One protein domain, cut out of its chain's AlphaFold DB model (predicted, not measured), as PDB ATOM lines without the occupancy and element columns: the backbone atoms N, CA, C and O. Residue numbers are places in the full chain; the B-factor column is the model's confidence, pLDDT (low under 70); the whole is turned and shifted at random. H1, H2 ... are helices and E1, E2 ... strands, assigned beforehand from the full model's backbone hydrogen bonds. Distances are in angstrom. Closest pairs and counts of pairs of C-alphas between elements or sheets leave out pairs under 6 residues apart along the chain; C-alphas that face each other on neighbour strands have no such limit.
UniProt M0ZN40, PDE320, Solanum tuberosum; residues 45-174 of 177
ATOM      1  N   ALA A  45     -28.207  33.356  10.391       69.31
ATOM      2  CA  ALA A  45     -28.832  32.942  11.638       69.31
ATOM      3  C   ALA A  45     -28.106  33.552  12.844       69.31
ATOM      4  O   ALA A  45     -26.875  33.552  12.940       69.31
ATOM      5  N   LEU A  46     -28.893  34.048  13.790       76.25
ATOM      6  CA  LEU A  46     -28.386  34.608  15.037       76.25
ATOM      7  C   LEU A  46     -27.686  33.518  15.845       76.25
ATOM      8  O   LEU A  46     -28.102  32.359  15.804       76.25
ATOM      9  N   ARG A  47     -26.664  33.869  16.639       78.12
ATOM     10  CA  ARG A  47     -25.927  32.869  17.429       78.12
ATOM     11  C   ARG A  47     -26.862  32.060  18.318       78.12
ATOM     12  O   ARG A  47     -26.718  30.852  18.432       78.12
ATOM     13  N   ILE A  48     -27.874  32.703  18.879       82.62
ATOM     14  CA  ILE A  48     -28.844  32.024  19.724       82.62
ATOM     15  C   ILE A  48     -29.749  31.039  18.963       82.62
ATOM     16  O   ILE A  48     -30.112  29.995  19.496       82.62
ATOM     17  N   GLN A  49     -30.044  31.313  17.690       83.94
ATOM     18  CA  GLN A  49     -30.742  30.373  16.810       83.94
ATOM     19  C   GLN A  49     -29.827  29.206  16.430       83.94
ATOM     20  O   GLN A  49     -30.268  28.061  16.445       83.94
ATOM     21  N   GLN A  50     -28.541  29.474  16.170       85.31
ATOM     22  CA  GLN A  50     -27.544  28.421  15.967       85.31
ATOM     23  C   GLN A  50     -27.442  27.513  17.198       85.31
ATOM     24  O   GLN A  50     -27.444  26.298  17.050       85.31
ATOM     25  N   LEU A  51     -27.392  28.084  18.408       86.44
ATOM     26  CA  LEU A  51     -27.354  27.323  19.660       86.44
ATOM     27  C   LEU A  51     -28.649  26.534  19.882       86.44
ATOM     28  O   LEU A  51     -28.583  25.392  20.315       86.44
ATOM     29  N   SER A  52     -29.812  27.092  19.529       87.12
ATOM     30  CA  SER A  52     -31.077  26.349  19.576       87.12
ATOM     31  C   SER A  52     -31.114  25.172  18.603       87.12
ATOM     32  O   SER A  52     -31.817  24.210  18.886       87.12
ATOM     33  N   LEU A  53     -30.436  25.260  17.455       87.12
ATOM     34  CA  LEU A  53     -30.377  24.171  16.481       87.12
ATOM     35  C   LEU A  53     -29.356  23.111  16.906       87.12
ATOM     36  O   LEU A  53     -29.675  21.929  16.966       87.12
ATOM     37  N   LEU A  54     -28.135  23.545  17.228       85.94
ATOM     38  CA  LEU A  54     -27.042  22.672  17.651       85.94
ATOM     39  C   LEU A  54     -27.364  21.970  18.970       85.94
ATOM     40  O   LEU A  54     -27.002  20.813  19.141       85.94
ATOM     41  N   GLY A  55     -28.088  22.632  19.875       85.75
ATOM     42  CA  GLY A  55     -28.465  22.076  21.172       85.75
ATOM     43  C   GLY A  55     -29.296  20.797  21.071       85.75
ATOM     44  O   GLY A  55     -29.239  19.982  21.980       85.75
ATOM     45  N   ASN A  56     -29.992  20.570  19.951       87.38
ATOM     46  CA  ASN A  56     -30.735  19.329  19.717       87.38
ATOM     47  C   ASN A  56     -29.816  18.122  19.456       87.38
ATOM     48  O   ASN A  56     -30.242  16.986  19.633       87.38
ATOM     49  N   GLY A  57     -28.582  18.358  18.998       87.12
ATOM     50  CA  GLY A  57     -27.616  17.309  18.661       87.12
ATOM     51  C   GLY A  57     -26.606  17.000  19.767       87.12
ATOM     52  O   GLY A  57     -25.873  16.022  19.654       87.12
ATOM     53  N   PHE A  58     -26.548  17.814  20.824       87.81
ATOM     54  CA  PHE A  58     -25.626  17.619  21.940       87.81
ATOM     55  C   PHE A  58     -26.380  17.232  23.217       87.81
ATOM     56  O   PHE A  58     -27.446  17.786  23.495       87.81
ATOM     57  N   PRO A  59     -25.822  16.326  24.041       83.06
ATOM     58  CA  PRO A  59     -26.422  15.980  25.321       83.06
ATOM     59  C   PRO A  59     -26.558  17.236  26.191       83.06
ATOM     60  O   PRO A  59     -25.634  18.047  26.283       83.06
ATOM     61  N   LEU A  60     -27.736  17.409  26.799       82.44
ATOM     62  CA  LEU A  60     -28.083  18.557  27.652       82.44
ATOM     63  C   LEU A  60     -27.968  19.931  26.954       82.44
ATOM     64  O   LEU A  60     -27.920  20.963  27.621       82.44
ATOM     65  N   GLY A  61     -27.892  19.968  25.619       84.69
ATOM     66  CA  GLY A  61     -27.702  21.206  24.862       84.69
ATOM     67  C   GLY A  61     -26.367  21.905  25.144       84.69
ATOM     68  O   GLY A  61     -26.277  23.126  24.993       84.69
ATOM     69  N   ILE A  62     -25.346  21.161  25.588       88.94
ATOM     70  CA  ILE A  62     -24.008  21.686  25.879       88.94
ATOM     71  C   ILE A  62     -23.140  21.560  24.628       88.94
ATOM     72  O   ILE A  62     -22.727  20.476  24.229       88.94
ATOM     73  N   ILE A  63     -22.838  22.697  24.018       90.50
ATOM     74  CA  ILE A  63     -22.134  22.790  22.746       90.50
ATOM     75  C   ILE A  63     -20.680  23.185  23.020       90.50
ATOM     76  O   ILE A  63     -20.424  24.306  23.481       90.50
ATOM     77  N   PRO A  64     -19.705  22.309  22.734       89.19
ATOM     78  CA  PRO A  64     -18.303  22.671  22.834       89.19
ATOM     79  C   PRO A  64     -17.947  23.694  21.755       89.19
ATOM     80  O   PRO A  64     -18.401  23.636  20.612       89.19
ATOM     81  N   SER A  65     -17.110  24.654  22.121       85.38
ATOM     82  CA  SER A  65     -16.640  25.704  21.228       85.38
ATOM     83  C   SER A  65     -15.160  25.970  21.468       85.38
ATOM     84  O   SER A  65     -14.697  26.022  22.608       85.38
ATOM     85  N   TYR A  66     -14.411  26.134  20.380       84.44
ATOM     86  CA  TYR A  66     -12.995  26.468  20.421       84.44
ATOM     87  C   TYR A  66     -12.776  27.812  19.728       84.44
ATOM     88  O   TYR A  66     -13.183  28.010  18.585       84.44
ATOM     89  N   SER A  67     -12.173  28.761  20.435       78.44
ATOM     90  CA  SER A  67     -11.904  30.106  19.943       78.44
ATOM     91  C   SER A  67     -10.585  30.628  20.503       78.44
ATOM     92  O   SER A  67     -10.375  30.522  21.710       78.44
ATOM     93  N   PRO A  68      -9.715  31.247  19.696       75.12
ATOM     94  CA  PRO A  68      -8.508  31.868  20.220       75.12
ATOM     95  C   PRO A  68      -8.870  33.039  21.144       75.12
ATOM     96  O   PRO A  68      -9.603  33.965  20.773       75.12
ATOM     97  N   THR A  69      -8.344  33.012  22.367       72.31
ATOM     98  CA  THR A  69      -8.499  34.094  23.344       72.31
ATOM     99  C   THR A  69      -7.216  34.909  23.439       72.31
ATOM    100  O   THR A  69      -6.112  34.384  23.350       72.31
ATOM    101  N   SER A  70      -7.348  36.230  23.604       68.06
ATOM    102  CA  SER A  70      -6.175  37.112  23.746       68.06
ATOM    103  C   SER A  70      -5.477  36.960  25.099       68.06
ATOM    104  O   SER A  70      -4.365  37.439  25.266       68.06
ATOM    105  N   ARG A  71      -6.138  36.329  26.077       71.50
ATOM    106  CA  ARG A  71      -5.627  36.098  27.428       71.50
ATOM    107  C   ARG A  71      -5.459  34.597  27.631       71.50
ATOM    108  O   ARG A  71      -6.444  33.862  27.604       71.50
ATOM    109  N   LYS A  72      -4.212  34.156  27.825       72.56
ATOM    110  CA  LYS A  72      -3.830  32.733  27.912       72.56
ATOM    111  C   LYS A  72      -4.540  31.977  29.048       72.56
ATOM    112  O   LYS A  72      -4.775  30.769  28.917       72.56
ATOM    113  N   GLU A  73      -4.901  32.693  30.111       70.56
ATOM    114  CA  GLU A  73      -5.537  32.178  31.332       70.56
ATOM    115  C   GLU A  73      -6.943  31.614  31.082       70.56
ATOM    116  O   GLU A  73      -7.249  30.516  31.530       70.56
ATOM    117  N   LEU A  74      -7.778  32.275  30.268       68.81
ATOM    118  CA  LEU A  74      -9.150  31.793  30.015       68.81
ATOM    119  C   LEU A  74      -9.209  30.563  29.115       68.81
ATOM    120  O   LEU A  74     -10.231  29.880  29.060       68.81
ATOM    121  N   GLY A  75      -8.122  30.295  28.395       78.38
ATOM    122  CA  GLY A  75      -8.072  29.219  27.423       78.38
ATOM    123  C   GLY A  75      -8.888  29.484  26.176       78.38
ATOM    124  O   GLY A  75      -9.598  30.480  26.058       78.38
ATOM    125  N   SER A  76      -8.751  28.566  25.229       83.06
ATOM    126  CA  SER A  76      -9.443  28.646  23.946       83.06
ATOM    127  C   SER A  76     -10.739  27.835  23.924       83.06
ATOM    128  O   SER A  76     -11.549  27.999  23.022       83.06
ATOM    129  N   PHE A  77     -10.947  26.957  24.905       86.81
ATOM    130  CA  PHE A  77     -12.093  26.059  24.967       86.81
ATOM    131  C   PHE A  77     -13.197  26.627  25.863       86.81
ATOM    132  O   PHE A  77     -12.932  27.075  26.981       86.81
ATOM    133  N   ALA A  78     -14.434  26.589  25.379       87.44
ATOM    134  CA  ALA A  78     -15.609  27.035  26.108       87.44
ATOM    135  C   ALA A  78     -16.821  26.153  25.796       87.44
ATOM    136  O   ALA A  78     -17.010  25.721  24.660       87.44
ATOM    137  N   LEU A  79     -17.675  25.943  26.788       89.62
ATOM    138  CA  LEU A  79     -18.951  25.248  26.662       89.62
ATOM    139  C   LEU A  79     -20.066  26.285  26.561       89.62
ATOM    140  O   LEU A  79     -20.134  27.187  27.387       89.62
ATOM    141  N   GLN A  80     -20.916  26.190  25.546       90.31
ATOM    142  CA  GLN A  80     -22.047  27.093  25.343       90.31
ATOM    143  C   GLN A  80     -23.353  26.323  25.463       90.31
ATOM    144  O   GLN A  80     -23.443  25.190  25.009       90.31
ATOM    145  N   SER A  81     -24.377  26.935  26.042       89.88
ATOM    146  CA  SER A  81     -25.696  26.319  26.141       89.88
ATOM    147  C   SER A  81     -26.801  27.364  26.049       89.88
ATOM    148  O   SER A  81     -26.624  28.524  26.439       89.88
ATOM    149  N   LEU A  82     -27.943  26.946  25.510       89.94
ATOM    150  CA  LEU A  82     -29.193  27.689  25.575       89.94
ATOM    151  C   LEU A  82     -29.928  27.259  26.849       89.94
ATOM    152  O   LEU A  82     -30.570  26.216  26.879       89.94
ATOM    153  N   LEU A  83     -29.809  28.069  27.896       87.75
ATOM    154  CA  LEU A  83     -30.333  27.766  29.228       87.75
ATOM    155  C   LEU A  83     -31.855  27.926  29.308       87.75
ATOM    156  O   LEU A  83     -32.517  27.208  30.047       87.75
ATOM    157  N   PHE A  84     -32.412  28.882  28.563       86.25
ATOM    158  CA  PHE A  84     -33.851  29.122  28.526       86.25
ATOM    159  C   PHE A  84     -34.288  29.576  27.136       86.25
ATOM    160  O   PHE A  84     -33.588  30.345  26.473       86.25
ATOM    161  N   LYS A  85     -35.463  29.113  26.709       89.88
ATOM    162  CA  LYS A  85     -36.106  29.488  25.450       89.88
ATOM    163  C   LYS A  85     -37.607  29.602  25.686       89.88
ATOM    164  O   LYS A  85     -38.246  28.609  26.015       89.88
ATOM    165  N   ALA A  86     -38.163  30.786  25.465       88.94
ATOM    166  CA  ALA A  86     -39.600  31.018  25.422       88.94
ATOM    167  C   ALA A  86     -39.980  31.547  24.039       88.94
ATOM    168  O   ALA A  86     -39.318  32.431  23.499       88.94
ATOM    169  N   ALA A  87     -41.033  30.990  23.451       88.25
ATOM    170  CA  ALA A  87     -41.545  31.415  22.158       88.25
ATOM    171  C   ALA A  87     -43.071  31.501  22.227       88.25
ATOM    172  O   ALA A  87     -43.728  30.537  22.613       88.25
ATOM    173  N   THR A  88     -43.616  32.652  21.858       88.75
ATOM    174  CA  THR A  88     -45.042  32.880  21.608       88.75
ATOM    175  C   THR A  88     -45.240  33.229  20.128       88.75
ATOM    176  O   THR A  88     -44.279  33.241  19.359       88.75
ATOM    177  N   SER A  89     -46.477  33.503  19.699       85.81
ATOM    178  CA  SER A  89     -46.791  33.791  18.289       85.81
ATOM    179  C   SER A  89     -45.985  34.955  17.704       85.81
ATOM    180  O   SER A  89     -45.549  34.869  16.560       85.81
ATOM    181  N   ASN A  90     -45.752  36.008  18.496       90.19
ATOM    182  CA  ASN A  90     -45.122  37.247  18.029       90.19
ATOM    183  C   ASN A  90     -43.819  37.598  18.760       90.19
ATOM    184  O   ASN A  90     -43.209  38.633  18.487       90.19
ATOM    185  N   TRP A  91     -43.397  36.785  19.727       89.56
ATOM    186  CA  TRP A  91     -42.255  37.097  20.575       89.56
ATOM    187  C   TRP A  91     -41.420  35.860  20.867       89.56
ATOM    188  O   TRP A  91     -41.929  34.777  21.145       89.56
ATOM    189  N   TRP A  92     -40.111  36.033  20.818       89.94
ATOM    190  CA  TRP A  92     -39.141  34.994  21.078       89.94
ATOM    191  C   TRP A  92     -38.093  35.520  22.052       89.94
ATOM    192  O   TRP A  92     -37.519  36.585  21.841       89.94
ATOM    193  N   LEU A  93     -37.830  34.772  23.115       92.12
ATOM    194  CA  LEU A  93     -36.848  35.096  24.137       92.12
ATOM    195  C   LEU A  93     -35.919  33.904  24.331       92.12
ATOM    196  O   LEU A  93     -36.364  32.776  24.541       92.12
ATOM    197  N   GLY A  94     -34.620  34.156  24.312       91.56
ATOM    198  CA  GLY A  94     -33.613  33.155  24.609       91.56
ATOM    199  C   GLY A  94     -32.578  33.670  25.596       91.56
ATOM    200  O   GLY A  94     -32.147  34.824  25.531       91.56
ATOM    201  N   PHE A  95     -32.153  32.783  26.489       91.56
ATOM    202  CA  PHE A  95     -31.063  33.004  27.425       91.56
ATOM    203  C   PHE A  95     -29.946  31.999  27.157       91.56
ATOM    204  O   PHE A  95     -30.173  30.792  27.089       91.56
ATOM    205  N   THR A  96     -28.731  32.505  27.008       90.50
ATOM    206  CA  THR A  96     -27.534  31.728  26.687       90.50
ATOM    207  C   THR A  96     -26.489  31.886  27.767       90.50
ATOM    208  O   THR A  96     -26.291  32.978  28.302       90.50
ATOM    209  N   GLY A  97     -25.814  30.781  28.061       90.44
ATOM    210  CA  GLY A  97     -24.667  30.727  28.947       90.44
ATOM    211  C   GLY A  97     -23.444  30.218  28.201       90.44
ATOM    212  O   GLY A  97     -23.540  29.353  27.331       90.44
ATOM    213  N   GLN A  98     -22.285  30.750  28.557       89.56
ATOM    214  CA  GLN A  98     -20.988  30.235  28.157       89.56
ATOM    215  C   GLN A  98     -20.137  30.029  29.403       89.56
ATOM    216  O   GLN A  98     -20.023  30.938  30.221       89.56
ATOM    217  N   PHE A  99     -19.522  28.859  29.513       88.88
ATOM    218  CA  PHE A  99     -18.650  28.453  30.603       88.88
ATOM    219  C   PHE A  99     -17.246  28.128  30.084       88.88
ATOM    220  O   PHE A  99     -17.094  27.525  29.018       88.88
ATOM    221  N   ARG A 100     -16.204  28.523  30.821       86.31
ATOM    222  CA  ARG A 100     -14.797  28.301  30.443       86.31
ATOM    223  C   ARG A 100     -14.084  27.404  31.458       86.31
ATOM    224  O   ARG A 100     -13.583  27.908  32.461       86.31
ATOM    225  N   PRO A 101     -13.966  26.091  31.192       85.00
ATOM    226  CA  PRO A 101     -13.449  25.146  32.180       85.00
ATOM    227  C   PRO A 101     -11.945  25.282  32.422       85.00
ATOM    228  O   PRO A 101     -11.486  24.972  33.512       85.00
ATOM    229  N   LYS A 102     -11.156  25.757  31.445       85.50
ATOM    230  CA  LYS A 102      -9.694  25.857  31.609       85.50
ATOM    231  C   LYS A 102      -9.316  26.757  32.787       85.50
ATOM    232  O   LYS A 102      -8.406  26.406  33.526       85.50
ATOM    233  N   LYS A 103     -10.028  27.877  32.950       81.44
ATOM    234  CA  LYS A 103      -9.788  28.800  34.056       81.44
ATOM    235  C   LYS A 103     -10.159  28.166  35.403       81.44
ATOM    236  O   LYS A 103      -9.361  28.194  36.324       81.44
ATOM    237  N   LEU A 104     -11.301  27.481  35.475       83.38
ATOM    238  CA  LEU A 104     -11.679  26.736  36.678       83.38
ATOM    239  C   LEU A 104     -10.590  25.719  37.075       83.38
ATOM    240  O   LEU A 104     -10.178  25.664  38.226       83.38
ATOM    241  N   VAL A 105     -10.100  24.928  36.114       85.44
ATOM    242  CA  VAL A 105      -9.063  23.917  36.376       85.44
ATOM    243  C   VAL A 105      -7.741  24.562  36.797       85.44
ATOM    244  O   VAL A 105      -7.057  24.010  37.656       85.44
ATOM    245  N   SER A 106      -7.361  25.708  36.221       83.81
ATOM    246  CA  SER A 106      -6.147  26.413  36.647       83.81
ATOM    247  C   SER A 106      -6.263  26.966  38.062       83.81
ATOM    248  O   SER A 106      -5.298  26.857  38.812       83.81
ATOM    249  N   ASP A 107      -7.428  27.498  38.424       81.00
ATOM    250  CA  ASP A 107      -7.660  28.103  39.736       81.00
ATOM    251  C   ASP A 107      -7.677  27.017  40.826       81.00
ATOM    252  O   ASP A 107      -6.949  27.121  41.810       81.00
ATOM    253  N   ILE A 108      -8.370  25.895  40.580       82.88
ATOM    254  CA  ILE A 108      -8.358  24.725  41.478       82.88
ATOM    255  C   ILE A 108      -6.943  24.146  41.612       82.88
ATOM    256  O   ILE A 108      -6.522  23.783  42.706       82.88
ATOM    257  N   LYS A 109      -6.184  24.048  40.510       83.62
ATOM    258  CA  LYS A 109      -4.812  23.524  40.556       83.62
ATOM    259  C   LYS A 109      -3.888  24.423  41.378       83.62
ATOM    260  O   LYS A 109      -3.033  23.898  42.083       83.62
ATOM    261  N   ALA A 110      -4.041  25.743  41.270       80.69
ATOM    262  CA  ALA A 110      -3.260  26.691  42.055       80.69
ATOM    263  C   ALA A 110      -3.538  26.529  43.557       80.69
ATOM    264  O   ALA A 110      -2.590  26.450  44.336       80.69
ATOM    265  N   GLU A 111      -4.807  26.382  43.952       75.69
ATOM    266  CA  GLU A 111      -5.167  26.121  45.351       75.69
ATOM    267  C   GLU A 111      -4.652  24.772  45.849       75.69
ATOM    268  O   GLU A 111      -4.038  24.700  46.911       75.69
ATOM    269  N   LEU A 112      -4.814  23.712  45.056       74.69
ATOM    270  CA  LEU A 112      -4.377  22.371  45.443       74.69
ATOM    271  C   LEU A 112      -2.852  22.266  45.570       74.69
ATOM    272  O   LEU A 112      -2.351  21.520  46.397       74.69
ATOM    273  N   SER A 113      -2.095  23.028  44.776       70.38
ATOM    274  CA  SER A 113      -0.632  23.089  44.909       70.38
ATOM    275  C   SER A 113      -0.145  23.854  46.141       70.38
ATOM    276  O   SER A 113       1.046  23.819  46.436       70.38
ATOM    277  N   SER A 114      -1.037  24.570  46.828       64.12
ATOM    278  CA  SER A 114      -0.699  25.390  47.994       64.12
ATOM    279  C   SER A 114      -1.023  24.729  49.337       64.12
ATOM    280  O   SER A 114      -0.663  25.289  50.370       64.12
ATOM    281  N   VAL A 115      -1.677  23.559  49.340       62.09
ATOM    282  CA  VAL A 115      -2.164  22.902  50.562       62.09
ATOM    283  C   VAL A 115      -1.908  21.392  50.512       62.09
ATOM    284  O   VAL A 115      -2.360  20.721  49.588       62.09
ATOM    285  N   ASP A 116      -1.209  20.861  51.521       59.91
ATOM    286  CA  ASP A 116      -0.838  19.438  51.627       59.91
ATOM    287  C   ASP A 116      -1.937  18.544  52.258       59.91
ATOM    288  O   ASP A 116      -1.880  17.321  52.121       59.91
ATOM    289  N   GLU A 117      -2.974  19.106  52.899       59.25
ATOM    290  CA  GLU A 117      -4.018  18.339  53.608       59.25
ATOM    291  C   GLU A 117      -5.446  18.697  53.167       59.25
ATOM    292  O   GLU A 117      -5.845  19.857  53.125       59.25
ATOM    293  N   TRP A 118      -6.243  17.675  52.834       57.50
ATOM    294  CA  TRP A 118      -7.604  17.811  52.304       57.50
ATOM    295  C   TRP A 118      -8.625  18.105  53.411       57.50
ATOM    296  O   TRP A 118      -9.360  17.222  53.849       57.50
ATOM    297  N   GLU A 119      -8.690  19.353  53.863       59.00
ATOM    298  CA  GLU A 119      -9.663  19.788  54.867       59.00
ATOM    299  C   GLU A 119     -10.935  20.423  54.251       59.00
ATOM    300  O   GLU A 119     -10.941  20.969  53.146       59.00
ATOM    301  N   LEU A 120     -12.035  20.427  55.019       60.50
ATOM    302  CA  LEU A 120     -13.323  21.078  54.701       60.50
ATOM    303  C   LEU A 120     -13.261  22.556  54.219       60.50
ATOM    304  O   LEU A 120     -14.148  22.936  53.444       60.50
ATOM    305  N   PRO A 121     -12.282  23.404  54.611       66.56
ATOM    306  CA  PRO A 121     -12.121  24.754  54.062       66.56
ATOM    307  C   PRO A 121     -11.916  24.751  52.542       66.56
ATOM    308  O   PRO A 121     -12.493  25.585  51.847       66.56
ATOM    309  N   ILE A 122     -11.211  23.749  52.010       64.44
ATOM    310  CA  ILE A 122     -10.872  23.641  50.586       64.44
ATOM    311  C   ILE A 122     -12.129  23.438  49.739       64.44
ATOM    312  O   ILE A 122     -12.252  24.006  48.662       64.44
ATOM    313  N   LEU A 123     -13.126  22.692  50.228       67.00
ATOM    314  CA  LEU A 123     -14.398  22.532  49.509       67.00
ATOM    315  C   LEU A 123     -15.174  23.851  49.411       67.00
ATOM    316  O   LEU A 123     -15.837  24.115  48.404       67.00
ATOM    317  N   LYS A 124     -15.083  24.691  50.446       73.75
ATOM    318  CA  LYS A 124     -15.702  26.018  50.458       73.75
ATOM    319  C   LYS A 124     -14.985  26.967  49.495       73.75
ATOM    320  O   LYS A 124     -15.658  27.720  48.787       73.75
ATOM    321  N   ASP A 125     -13.661  26.890  49.433       71.88
ATOM    322  CA  ASP A 125     -12.841  27.707  48.537       71.88
ATOM    323  C   ASP A 125     -12.977  27.263  47.069       71.88
ATOM    324  O   ASP A 125     -13.272  28.090  46.205       71.88
ATOM    325  N   ILE A 126     -13.004  25.956  46.785       74.38
ATOM    326  CA  ILE A 126     -13.342  25.412  45.457       74.38
ATOM    327  C   ILE A 126     -14.750  25.847  45.028       74.38
ATOM    328  O   ILE A 126     -14.956  26.284  43.892       74.38
ATOM    329  N   GLY A 127     -15.739  25.772  45.925       75.94
ATOM    330  CA  GLY A 127     -17.101  26.235  45.643       75.94
ATOM    331  C   GLY A 127     -17.155  27.724  45.276       75.94
ATOM    332  O   GLY A 127     -17.909  28.128  44.386       75.94
ATOM    333  N   LYS A 128     -16.304  28.542  45.903       80.56
ATOM    334  CA  LYS A 128     -16.149  29.963  45.574       80.56
ATOM    335  C   LYS A 128     -15.574  30.161  44.168       80.56
ATOM    336  O   LYS A 128     -16.045  31.055  43.466       80.56
ATOM    337  N   HIS A 129     -14.648  29.308  43.723       77.62
ATOM    338  CA  HIS A 129     -14.130  29.333  42.346       77.62
ATOM    339  C   HIS A 129     -15.181  28.973  41.310       77.62
ATOM    340  O   HIS A 129     -15.284  29.646  40.288       77.62
ATOM    341  N   PHE A 130     -16.046  27.996  41.589       78.25
ATOM    342  CA  PHE A 130     -17.173  27.688  40.701       78.25
ATOM    343  C   PHE A 130     -18.153  28.854  40.535       78.25
ATOM    344  O   PHE A 130     -18.819  28.945  39.502       78.25
ATOM    345  N   LEU A 131     -18.237  29.750  41.521       77.62
ATOM    346  CA  LEU A 131     -19.061  30.961  41.488       77.62
ATOM    347  C   LEU A 131     -18.308  32.187  40.963       77.62
ATOM    348  O   LEU A 131     -18.869  33.289  40.918       77.62
ATOM    349  N   GLU A 132     -17.052  32.029  40.541       80.50
ATOM    350  CA  GLU A 132     -16.281  33.151  40.050       80.50
ATOM    351  C   GLU A 132     -16.899  33.660  38.744       80.50
ATOM    352  O   GLU A 132     -16.969  32.990  37.710       80.50
ATOM    353  N   LYS A 133     -17.359  34.910  38.787       79.81
ATOM    354  CA  LYS A 133     -18.061  35.566  37.681       79.81
ATOM    355  C   LYS A 133     -17.283  35.489  36.365       79.81
ATOM    356  O   LYS A 133     -17.899  35.464  35.305       79.81
ATOM    357  N   SER A 134     -15.954  35.476  36.431       77.31
ATOM    358  CA  SER A 134     -15.050  35.480  35.280       77.31
ATOM    359  C   SER A 134     -15.208  34.251  34.361       77.31
ATOM    360  O   SER A 134     -14.936  34.351  33.164       77.31
ATOM    361  N   LEU A 135     -15.678  33.125  34.913       80.06
ATOM    362  CA  LEU A 135     -15.857  31.852  34.210       80.06
ATOM    363  C   LEU A 135     -17.040  31.871  33.248       80.06
ATOM    364  O   LEU A 135     -17.097  31.062  32.316       80.06
ATOM    365  N   TYR A 136     -17.973  32.796  33.480       85.81
ATOM    366  CA  TYR A 136     -19.256  32.827  32.810       85.81
ATOM    367  C   TYR A 136     -19.401  34.039  31.890       85.81
ATOM    368  O   TYR A 136     -19.033  35.179  32.204       85.81
ATOM    369  N   ALA A 137     -20.026  33.801  30.743       87.25
ATOM    370  CA  ALA A 137     -20.659  34.843  29.951       87.25
ATOM    371  C   ALA A 137     -22.135  34.505  29.760       87.25
ATOM    372  O   ALA A 137     -22.493  33.349  29.547       87.25
ATOM    373  N   PHE A 138     -22.980  35.526  29.833       90.00
ATOM    374  CA  PHE A 138     -24.423  35.394  29.687       90.00
ATOM    375  C   PHE A 138     -24.930  36.307  28.581       90.00
ATOM    376  O   PHE A 138     -24.474  37.446  28.449       90.00
ATOM    377  N   GLY A 139     -25.894  35.813  27.814       89.31
ATOM    378  CA  GLY A 139     -26.537  36.541  26.727       89.31
ATOM    379  C   GLY A 139     -28.048  36.377  26.793       89.31
ATOM    380  O   GLY A 139     -28.544  35.254  26.789       89.31
ATOM    381  N   LEU A 140     -28.777  37.487  26.837       90.31
ATOM    382  CA  LEU A 140     -30.232  37.534  26.723       90.31
ATOM    383  C   LEU A 140     -30.589  38.108  25.353       90.31
ATOM    384  O   LEU A 140     -30.091  39.173  24.997       90.31
ATOM    385  N   CYS A 141     -31.447  37.434  24.598       89.19
ATOM    386  CA  CYS A 141     -31.898  37.890  23.290       89.19
ATOM    387  C   CYS A 141     -33.419  37.809  23.206       89.19
ATOM    388  O   CYS A 141     -33.993  36.748  23.416       89.19
ATOM    389  N   SER A 142     -34.048  38.923  22.859       91.44
ATOM    390  CA  SER A 142     -35.481  39.086  22.658       91.44
ATOM    391  C   SER A 142     -35.730  39.504  21.214       91.44
ATOM    392  O   SER A 142     -35.172  40.495  20.757       91.44
ATOM    393  N   GLN A 143     -36.574  38.780  20.493       91.12
ATOM    394  CA  GLN A 143     -37.005  39.106  19.142       91.12
ATOM    395  C   GLN A 143     -38.526  39.257  19.127       91.12
ATOM    396  O   GLN A 143     -39.247  38.335  19.489       91.12
ATOM    397  N   LEU A 144     -39.012  40.423  18.716       91.19
ATOM    398  CA  LEU A 144     -40.425  40.779  18.642       91.19
ATOM    399  C   LEU A 144     -40.809  41.001  17.176       91.19
ATOM    400  O   LEU A 144     -40.217  41.845  16.506       91.19
ATOM    401  N   SER A 145     -41.794  40.274  16.657       90.44
ATOM    402  CA  SER A 145     -42.376  40.567  15.345       90.44
ATOM    403  C   SER A 145     -43.405  41.688  15.486       90.44
ATOM    404  O   SER A 145     -44.442  41.505  16.120       90.44
ATOM    405  N   LEU A 146     -43.111  42.849  14.901       87.06
ATOM    406  CA  LEU A 146     -43.997  44.018  14.911       87.06
ATOM    407  C   LEU A 146     -45.081  43.883  13.836       87.06
ATOM    408  O   LEU A 146     -46.246  44.184  14.060       87.06
ATOM    409  N   THR A 147     -44.678  43.422  12.657       87.00
ATOM    410  CA  THR A 147     -45.540  43.167  11.498       87.00
ATOM    411  C   THR A 147     -45.106  41.864  10.826       87.00
ATOM    412  O   THR A 147     -43.977  41.419  11.046       87.00
ATOM    413  N   PRO A 148     -45.931  41.261   9.948       83.56
ATOM    414  CA  PRO A 148     -45.542  40.053   9.209       83.56
ATOM    415  C   PRO A 148     -44.252  40.212   8.385       83.56
ATOM    416  O   PRO A 148     -43.588  39.229   8.063       83.56
ATOM    417  N   SER A 149     -43.890  41.449   8.037       85.94
ATOM    418  CA  SER A 149     -42.676  41.795   7.296       85.94
ATOM    419  C   SER A 149     -41.546  42.353   8.162       85.94
ATOM    420  O   SER A 149     -40.428  42.452   7.656       85.94
ATOM    421  N   SER A 150     -41.791  42.710   9.430       88.25
ATOM    422  CA  SER A 150     -40.796  43.400  10.263       88.25
ATOM    423  C   SER A 150     -40.652  42.788  11.653       88.25
ATOM    424  O   SER A 150     -41.632  42.614  12.377       88.25
ATOM    425  N   SER A 151     -39.413  42.529  12.070       88.62
ATOM    426  CA  SER A 151     -39.092  42.090  13.431       88.62
ATOM    427  C   SER A 151     -37.968  42.914  14.040       88.62
ATOM    428  O   SER A 151     -37.039  43.333  13.355       88.62
ATOM    429  N   LEU A 152     -38.061  43.152  15.340       90.06
ATOM    430  CA  LEU A 152     -37.096  43.890  16.130       90.06
ATOM    431  C   LEU A 152     -36.402  42.924  17.082       90.06
ATOM    432  O   LEU A 152     -37.048  42.195  17.827       90.06
ATOM    433  N   LEU A 153     -35.078  42.916  17.051       88.62
ATOM    434  CA  LEU A 153     -34.244  42.123  17.931       88.62
ATOM    435  C   LEU A 153     -33.510  43.031  18.904       88.62
ATOM    436  O   LEU A 153     -32.848  43.977  18.493       88.62
ATOM    437  N   LEU A 154     -33.584  42.689  20.182       90.12
ATOM    438  CA  LEU A 154     -32.828  43.282  21.271       90.12
ATOM    439  C   LEU A 154     -32.000  42.183  21.919       90.12
ATOM    440  O   LEU A 154     -32.551  41.203  22.413       90.12
ATOM    441  N   SER A 155     -30.685  42.340  21.952       87.38
ATOM    442  CA  SER A 155     -29.816  41.448  22.702       87.38
ATOM    443  C   SER A 155     -28.910  42.197  23.660       87.38
ATOM    444  O   SER A 155     -28.487  43.334  23.436       87.38
ATOM    445  N   THR A 156     -28.654  41.548  24.788       89.38
ATOM    446  CA  THR A 156     -27.800  42.047  25.853       89.38
ATOM    447  C   THR A 156     -26.824  40.942  26.228       89.38
ATOM    448  O   THR A 156     -27.241  39.825  26.524       89.38
ATOM    449  N   GLU A 157     -25.530  41.233  26.213       87.88
ATOM    450  CA  GLU A 157     -24.476  40.284  26.564       87.88
ATOM    451  C   GLU A 157     -23.628  40.859  27.697       87.88
ATOM    452  O   GLU A 157     -23.266  42.041  27.712       87.88
ATOM    453  N   LYS A 158     -23.281  40.007  28.659       86.88
ATOM    454  CA  LYS A 158     -22.376  40.334  29.753       86.88
ATOM    455  C   LYS A 158     -21.355  39.220  29.902       86.88
ATOM    456  O   LYS A 158     -21.695  38.091  30.241       86.88
ATOM    457  N   HIS A 159     -20.093  39.569  29.705       83.94
ATOM    458  CA  HIS A 159     -18.975  38.684  29.993       83.94
ATOM    459  C   HIS A 159     -18.422  39.027  31.377       83.94
ATOM    460  O   HIS A 159     -18.227  40.203  31.682       83.94
ATOM    461  N   GLY A 160     -18.184  38.024  32.220       80.12
ATOM    462  CA  GLY A 160     -17.715  38.240  33.584       80.12
ATOM    463  C   GLY A 160     -16.400  38.997  33.703       80.12
ATOM    464  O   GLY A 160     -16.242  39.806  34.616       80.12
ATOM    465  N   GLU A 161     -15.499  38.773  32.751       76.12
ATOM    466  CA  GLU A 161     -14.163  39.361  32.716       76.12
ATOM    467  C   GLU A 161     -14.136  40.801  32.173       76.12
ATOM    468  O   GLU A 161     -13.316  41.624  32.587       76.12
ATOM    469  N   LYS A 162     -15.025  41.133  31.231       75.50
ATOM    470  CA  LYS A 162     -15.060  42.472  30.633       75.50
ATOM    471  C   LYS A 162     -15.908  43.404  31.493       75.50
ATOM    472  O   LYS A 162     -17.048  43.096  31.836       75.50
ATOM    473  N   LYS A 163     -15.379  44.593  31.791       72.69
ATOM    474  CA  LYS A 163     -16.185  45.675  32.365       72.69
ATOM    475  C   LYS A 163     -17.164  46.176  31.297       72.69
ATOM    476  O   LYS A 163     -16.744  46.587  30.222       72.69
ATOM    477  N   GLY A 164     -18.460  46.113  31.599       78.00
ATOM    478  CA  GLY A 164     -19.534  46.612  30.738       78.00
ATOM    479  C   GLY A 164     -20.570  45.556  30.351       78.00
ATOM    480  O   GLY A 164     -20.402  44.358  30.581       78.00
ATOM    481  N   ARG A 165     -21.677  46.029  29.779       81.81
ATOM    482  CA  ARG A 165     -22.690  45.205  29.114       81.81
ATOM    483  C   ARG A 165     -22.711  45.616  27.652       81.81
ATOM    484  O   ARG A 165     -22.651  46.806  27.354       81.81
ATOM    485  N   ARG A 166     -22.792  44.647  26.752       80.25
ATOM    486  CA  ARG A 166     -23.028  44.915  25.340       80.25
ATOM    487  C   ARG A 166     -24.528  44.910  25.113       80.25
ATOM    488  O   ARG A 166     -25.197  43.961  25.502       80.25
ATOM    489  N   LEU A 167     -25.028  45.963  24.489       85.06
ATOM    490  CA  LEU A 167     -26.407  46.067  24.035       85.06
ATOM    491  C   LEU A 167     -26.395  46.101  22.514       85.06
ATOM    492  O   LEU A 167     -25.520  46.721  21.906       85.06
ATOM    493  N   ARG A 168     -27.349  45.416  21.903       83.44
ATOM    494  CA  ARG A 168     -27.509  45.361  20.458       83.44
ATOM    495  C   ARG A 168     -28.989  45.414  20.138       83.44
ATOM    496  O   ARG A 168     -29.777  44.670  20.711       83.44
ATOM    497  N   ALA A 169     -29.344  46.288  19.212       86.69
ATOM    498  CA  ALA A 169     -30.677  46.378  18.649       86.69
ATOM    499  C   ALA A 169     -30.563  46.212  17.132       86.69
ATOM    500  O   ALA A 169     -29.667  46.790  16.520       86.69
ATOM    501  N   MET A 170     -31.427  45.401  16.531       83.19
ATOM    502  CA  MET A 170     -31.496  45.217  15.083       83.19
ATOM    503  C   MET A 170     -32.946  45.218  14.630       83.19
ATOM    504  O   MET A 170     -33.797  44.603  15.264       83.19
ATOM    505  N   LEU A 171     -33.210  45.872  13.504       86.06
ATOM    506  CA  LEU A 171     -34.506  45.850  12.847       86.06
ATOM    507  C   LEU A 171     -34.382  45.053  11.549       86.06
ATOM    508  O   LEU A 171     -33.635  45.419  10.646       86.06
ATOM    509  N   PHE A 172     -35.104  43.943  11.473       83.44
ATOM    510  CA  PHE A 172     -35.241  43.142  10.268       83.44
ATOM    511  C   PHE A 172     -36.506  43.574   9.548       83.44
ATOM    512  O   PHE A 172     -37.593  43.450  10.105       83.44
ATOM    513  N   HIS A 173     -36.372  44.030   8.309       84.94
ATOM    514  CA  HIS A 173     -37.499  44.348   7.447       84.94
ATOM    515  C   HIS A 173     -37.358  43.598   6.123       84.94
ATOM    516  O   HIS A 173     -36.322  43.674   5.460       84.94
ATOM    517  N   LYS A 174     -38.392  42.849   5.743       82.00
ATOM    518  CA  LYS A 174     -38.467  42.189   4.444       82.00
ATOM    519  C   LYS A 174     -39.042  43.177   3.434       82.00
ATOM    520  O   LYS A 174     -40.251  43.396   3.408       82.00
TER     521      LYS A 174
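AT A GLANCE: This is residues 45 to 174 of the 177 residues of the protein "PDE320" of Solanum tuberosum (UniProt M0ZN40). One twisted, curled sheet of six strands makes the body, with the short helix H1 lying across one of its faces over E2 and E3. A helical hairpin, H2 and H3, extends from one end of the sheet and adds to the length, with residues 113 to 121 sticking out at its tip. The 130 printed residues include three named helices and six named strands, along the chain H1 E1 E2 E3 H2 H3 E4 E5 E6; the sheet's order is E1 - E2 - E3 - E4 - E5 - E6, all antiparallel, and the class is mixed, helices and strands. The whole is loose, with a radius of gyration of the C-alphas of 18.4 A and spans of 65 by 31 by 25 A.

HOW THE PARTS SIT: Start at H1, residues 47 to 54, which is on the sheet at a height of 8.0 A. It lies over E2, residues 77 to 87, where the C-alphas of Leu 51 and Leu 82 are the closest, 6.2 A apart, and it runs across the strands, at 85 degrees to E2 on the local plane. It lies over E3, residues 91 to 99, only just, with 3 of its C-alphas. Edge strand E1, residues 62 to 66, begins a meander, E1 E2 E3, each strand the antiparallel neighbour of the one before; look at N 63 and O 80, 2.8 A, then N 81 and O 97, 2.9 A. H2, residues 101 to 112, only grazes the sheet, with residues 101 to 103. With residues 104 to 108 alone it touches H3, residues 120 to 130, in a helical hairpin at a shallow tilt of 24 degrees, opposite ways; the closest C-alphas, of Ile 108 and Ile 126, are 6.4 A apart. H3 is not on the sheet. E4, residues 136 to 147, is the antiparallel neighbour of E3, with N 94 and O 141 within hydrogen-bond range at 2.8 A. It begins the second meander, with E5, residues 150 to 159, and edge strand E6, residues 166 to 173: find N 140 and O 156, 2.8 A, and N 153 and O 170, 2.8 A. In H1 and H2 every O i to N i+4 pair is within hydrogen-bond range; in H3, 6 of 7 are.

IN THESE COORDINATES: Find C-alpha 47 at (-25.927, 32.869, 17.429), where H1 begins. E2 runs 30.1 A, E3 27.1 A, E5 29.8 A and E6 23.0 A. E4, 35.4 A, starts at C-alpha 136, (-19.256, 32.827, 32.810). H2 measures 16.3 A and H3 16.0 A. E6 ends at C-alpha 173, (-37.499, 44.348, 7.447).

THE WHOLE: The C-alphas farthest apart, of Asp 116 and Pro 148, are 65.0 A apart. The printed part has no cut, and no link is long. Mean pLDDT of the printed part is 82.2; residues 45, 70, 74 and 114 to 123 are under 70.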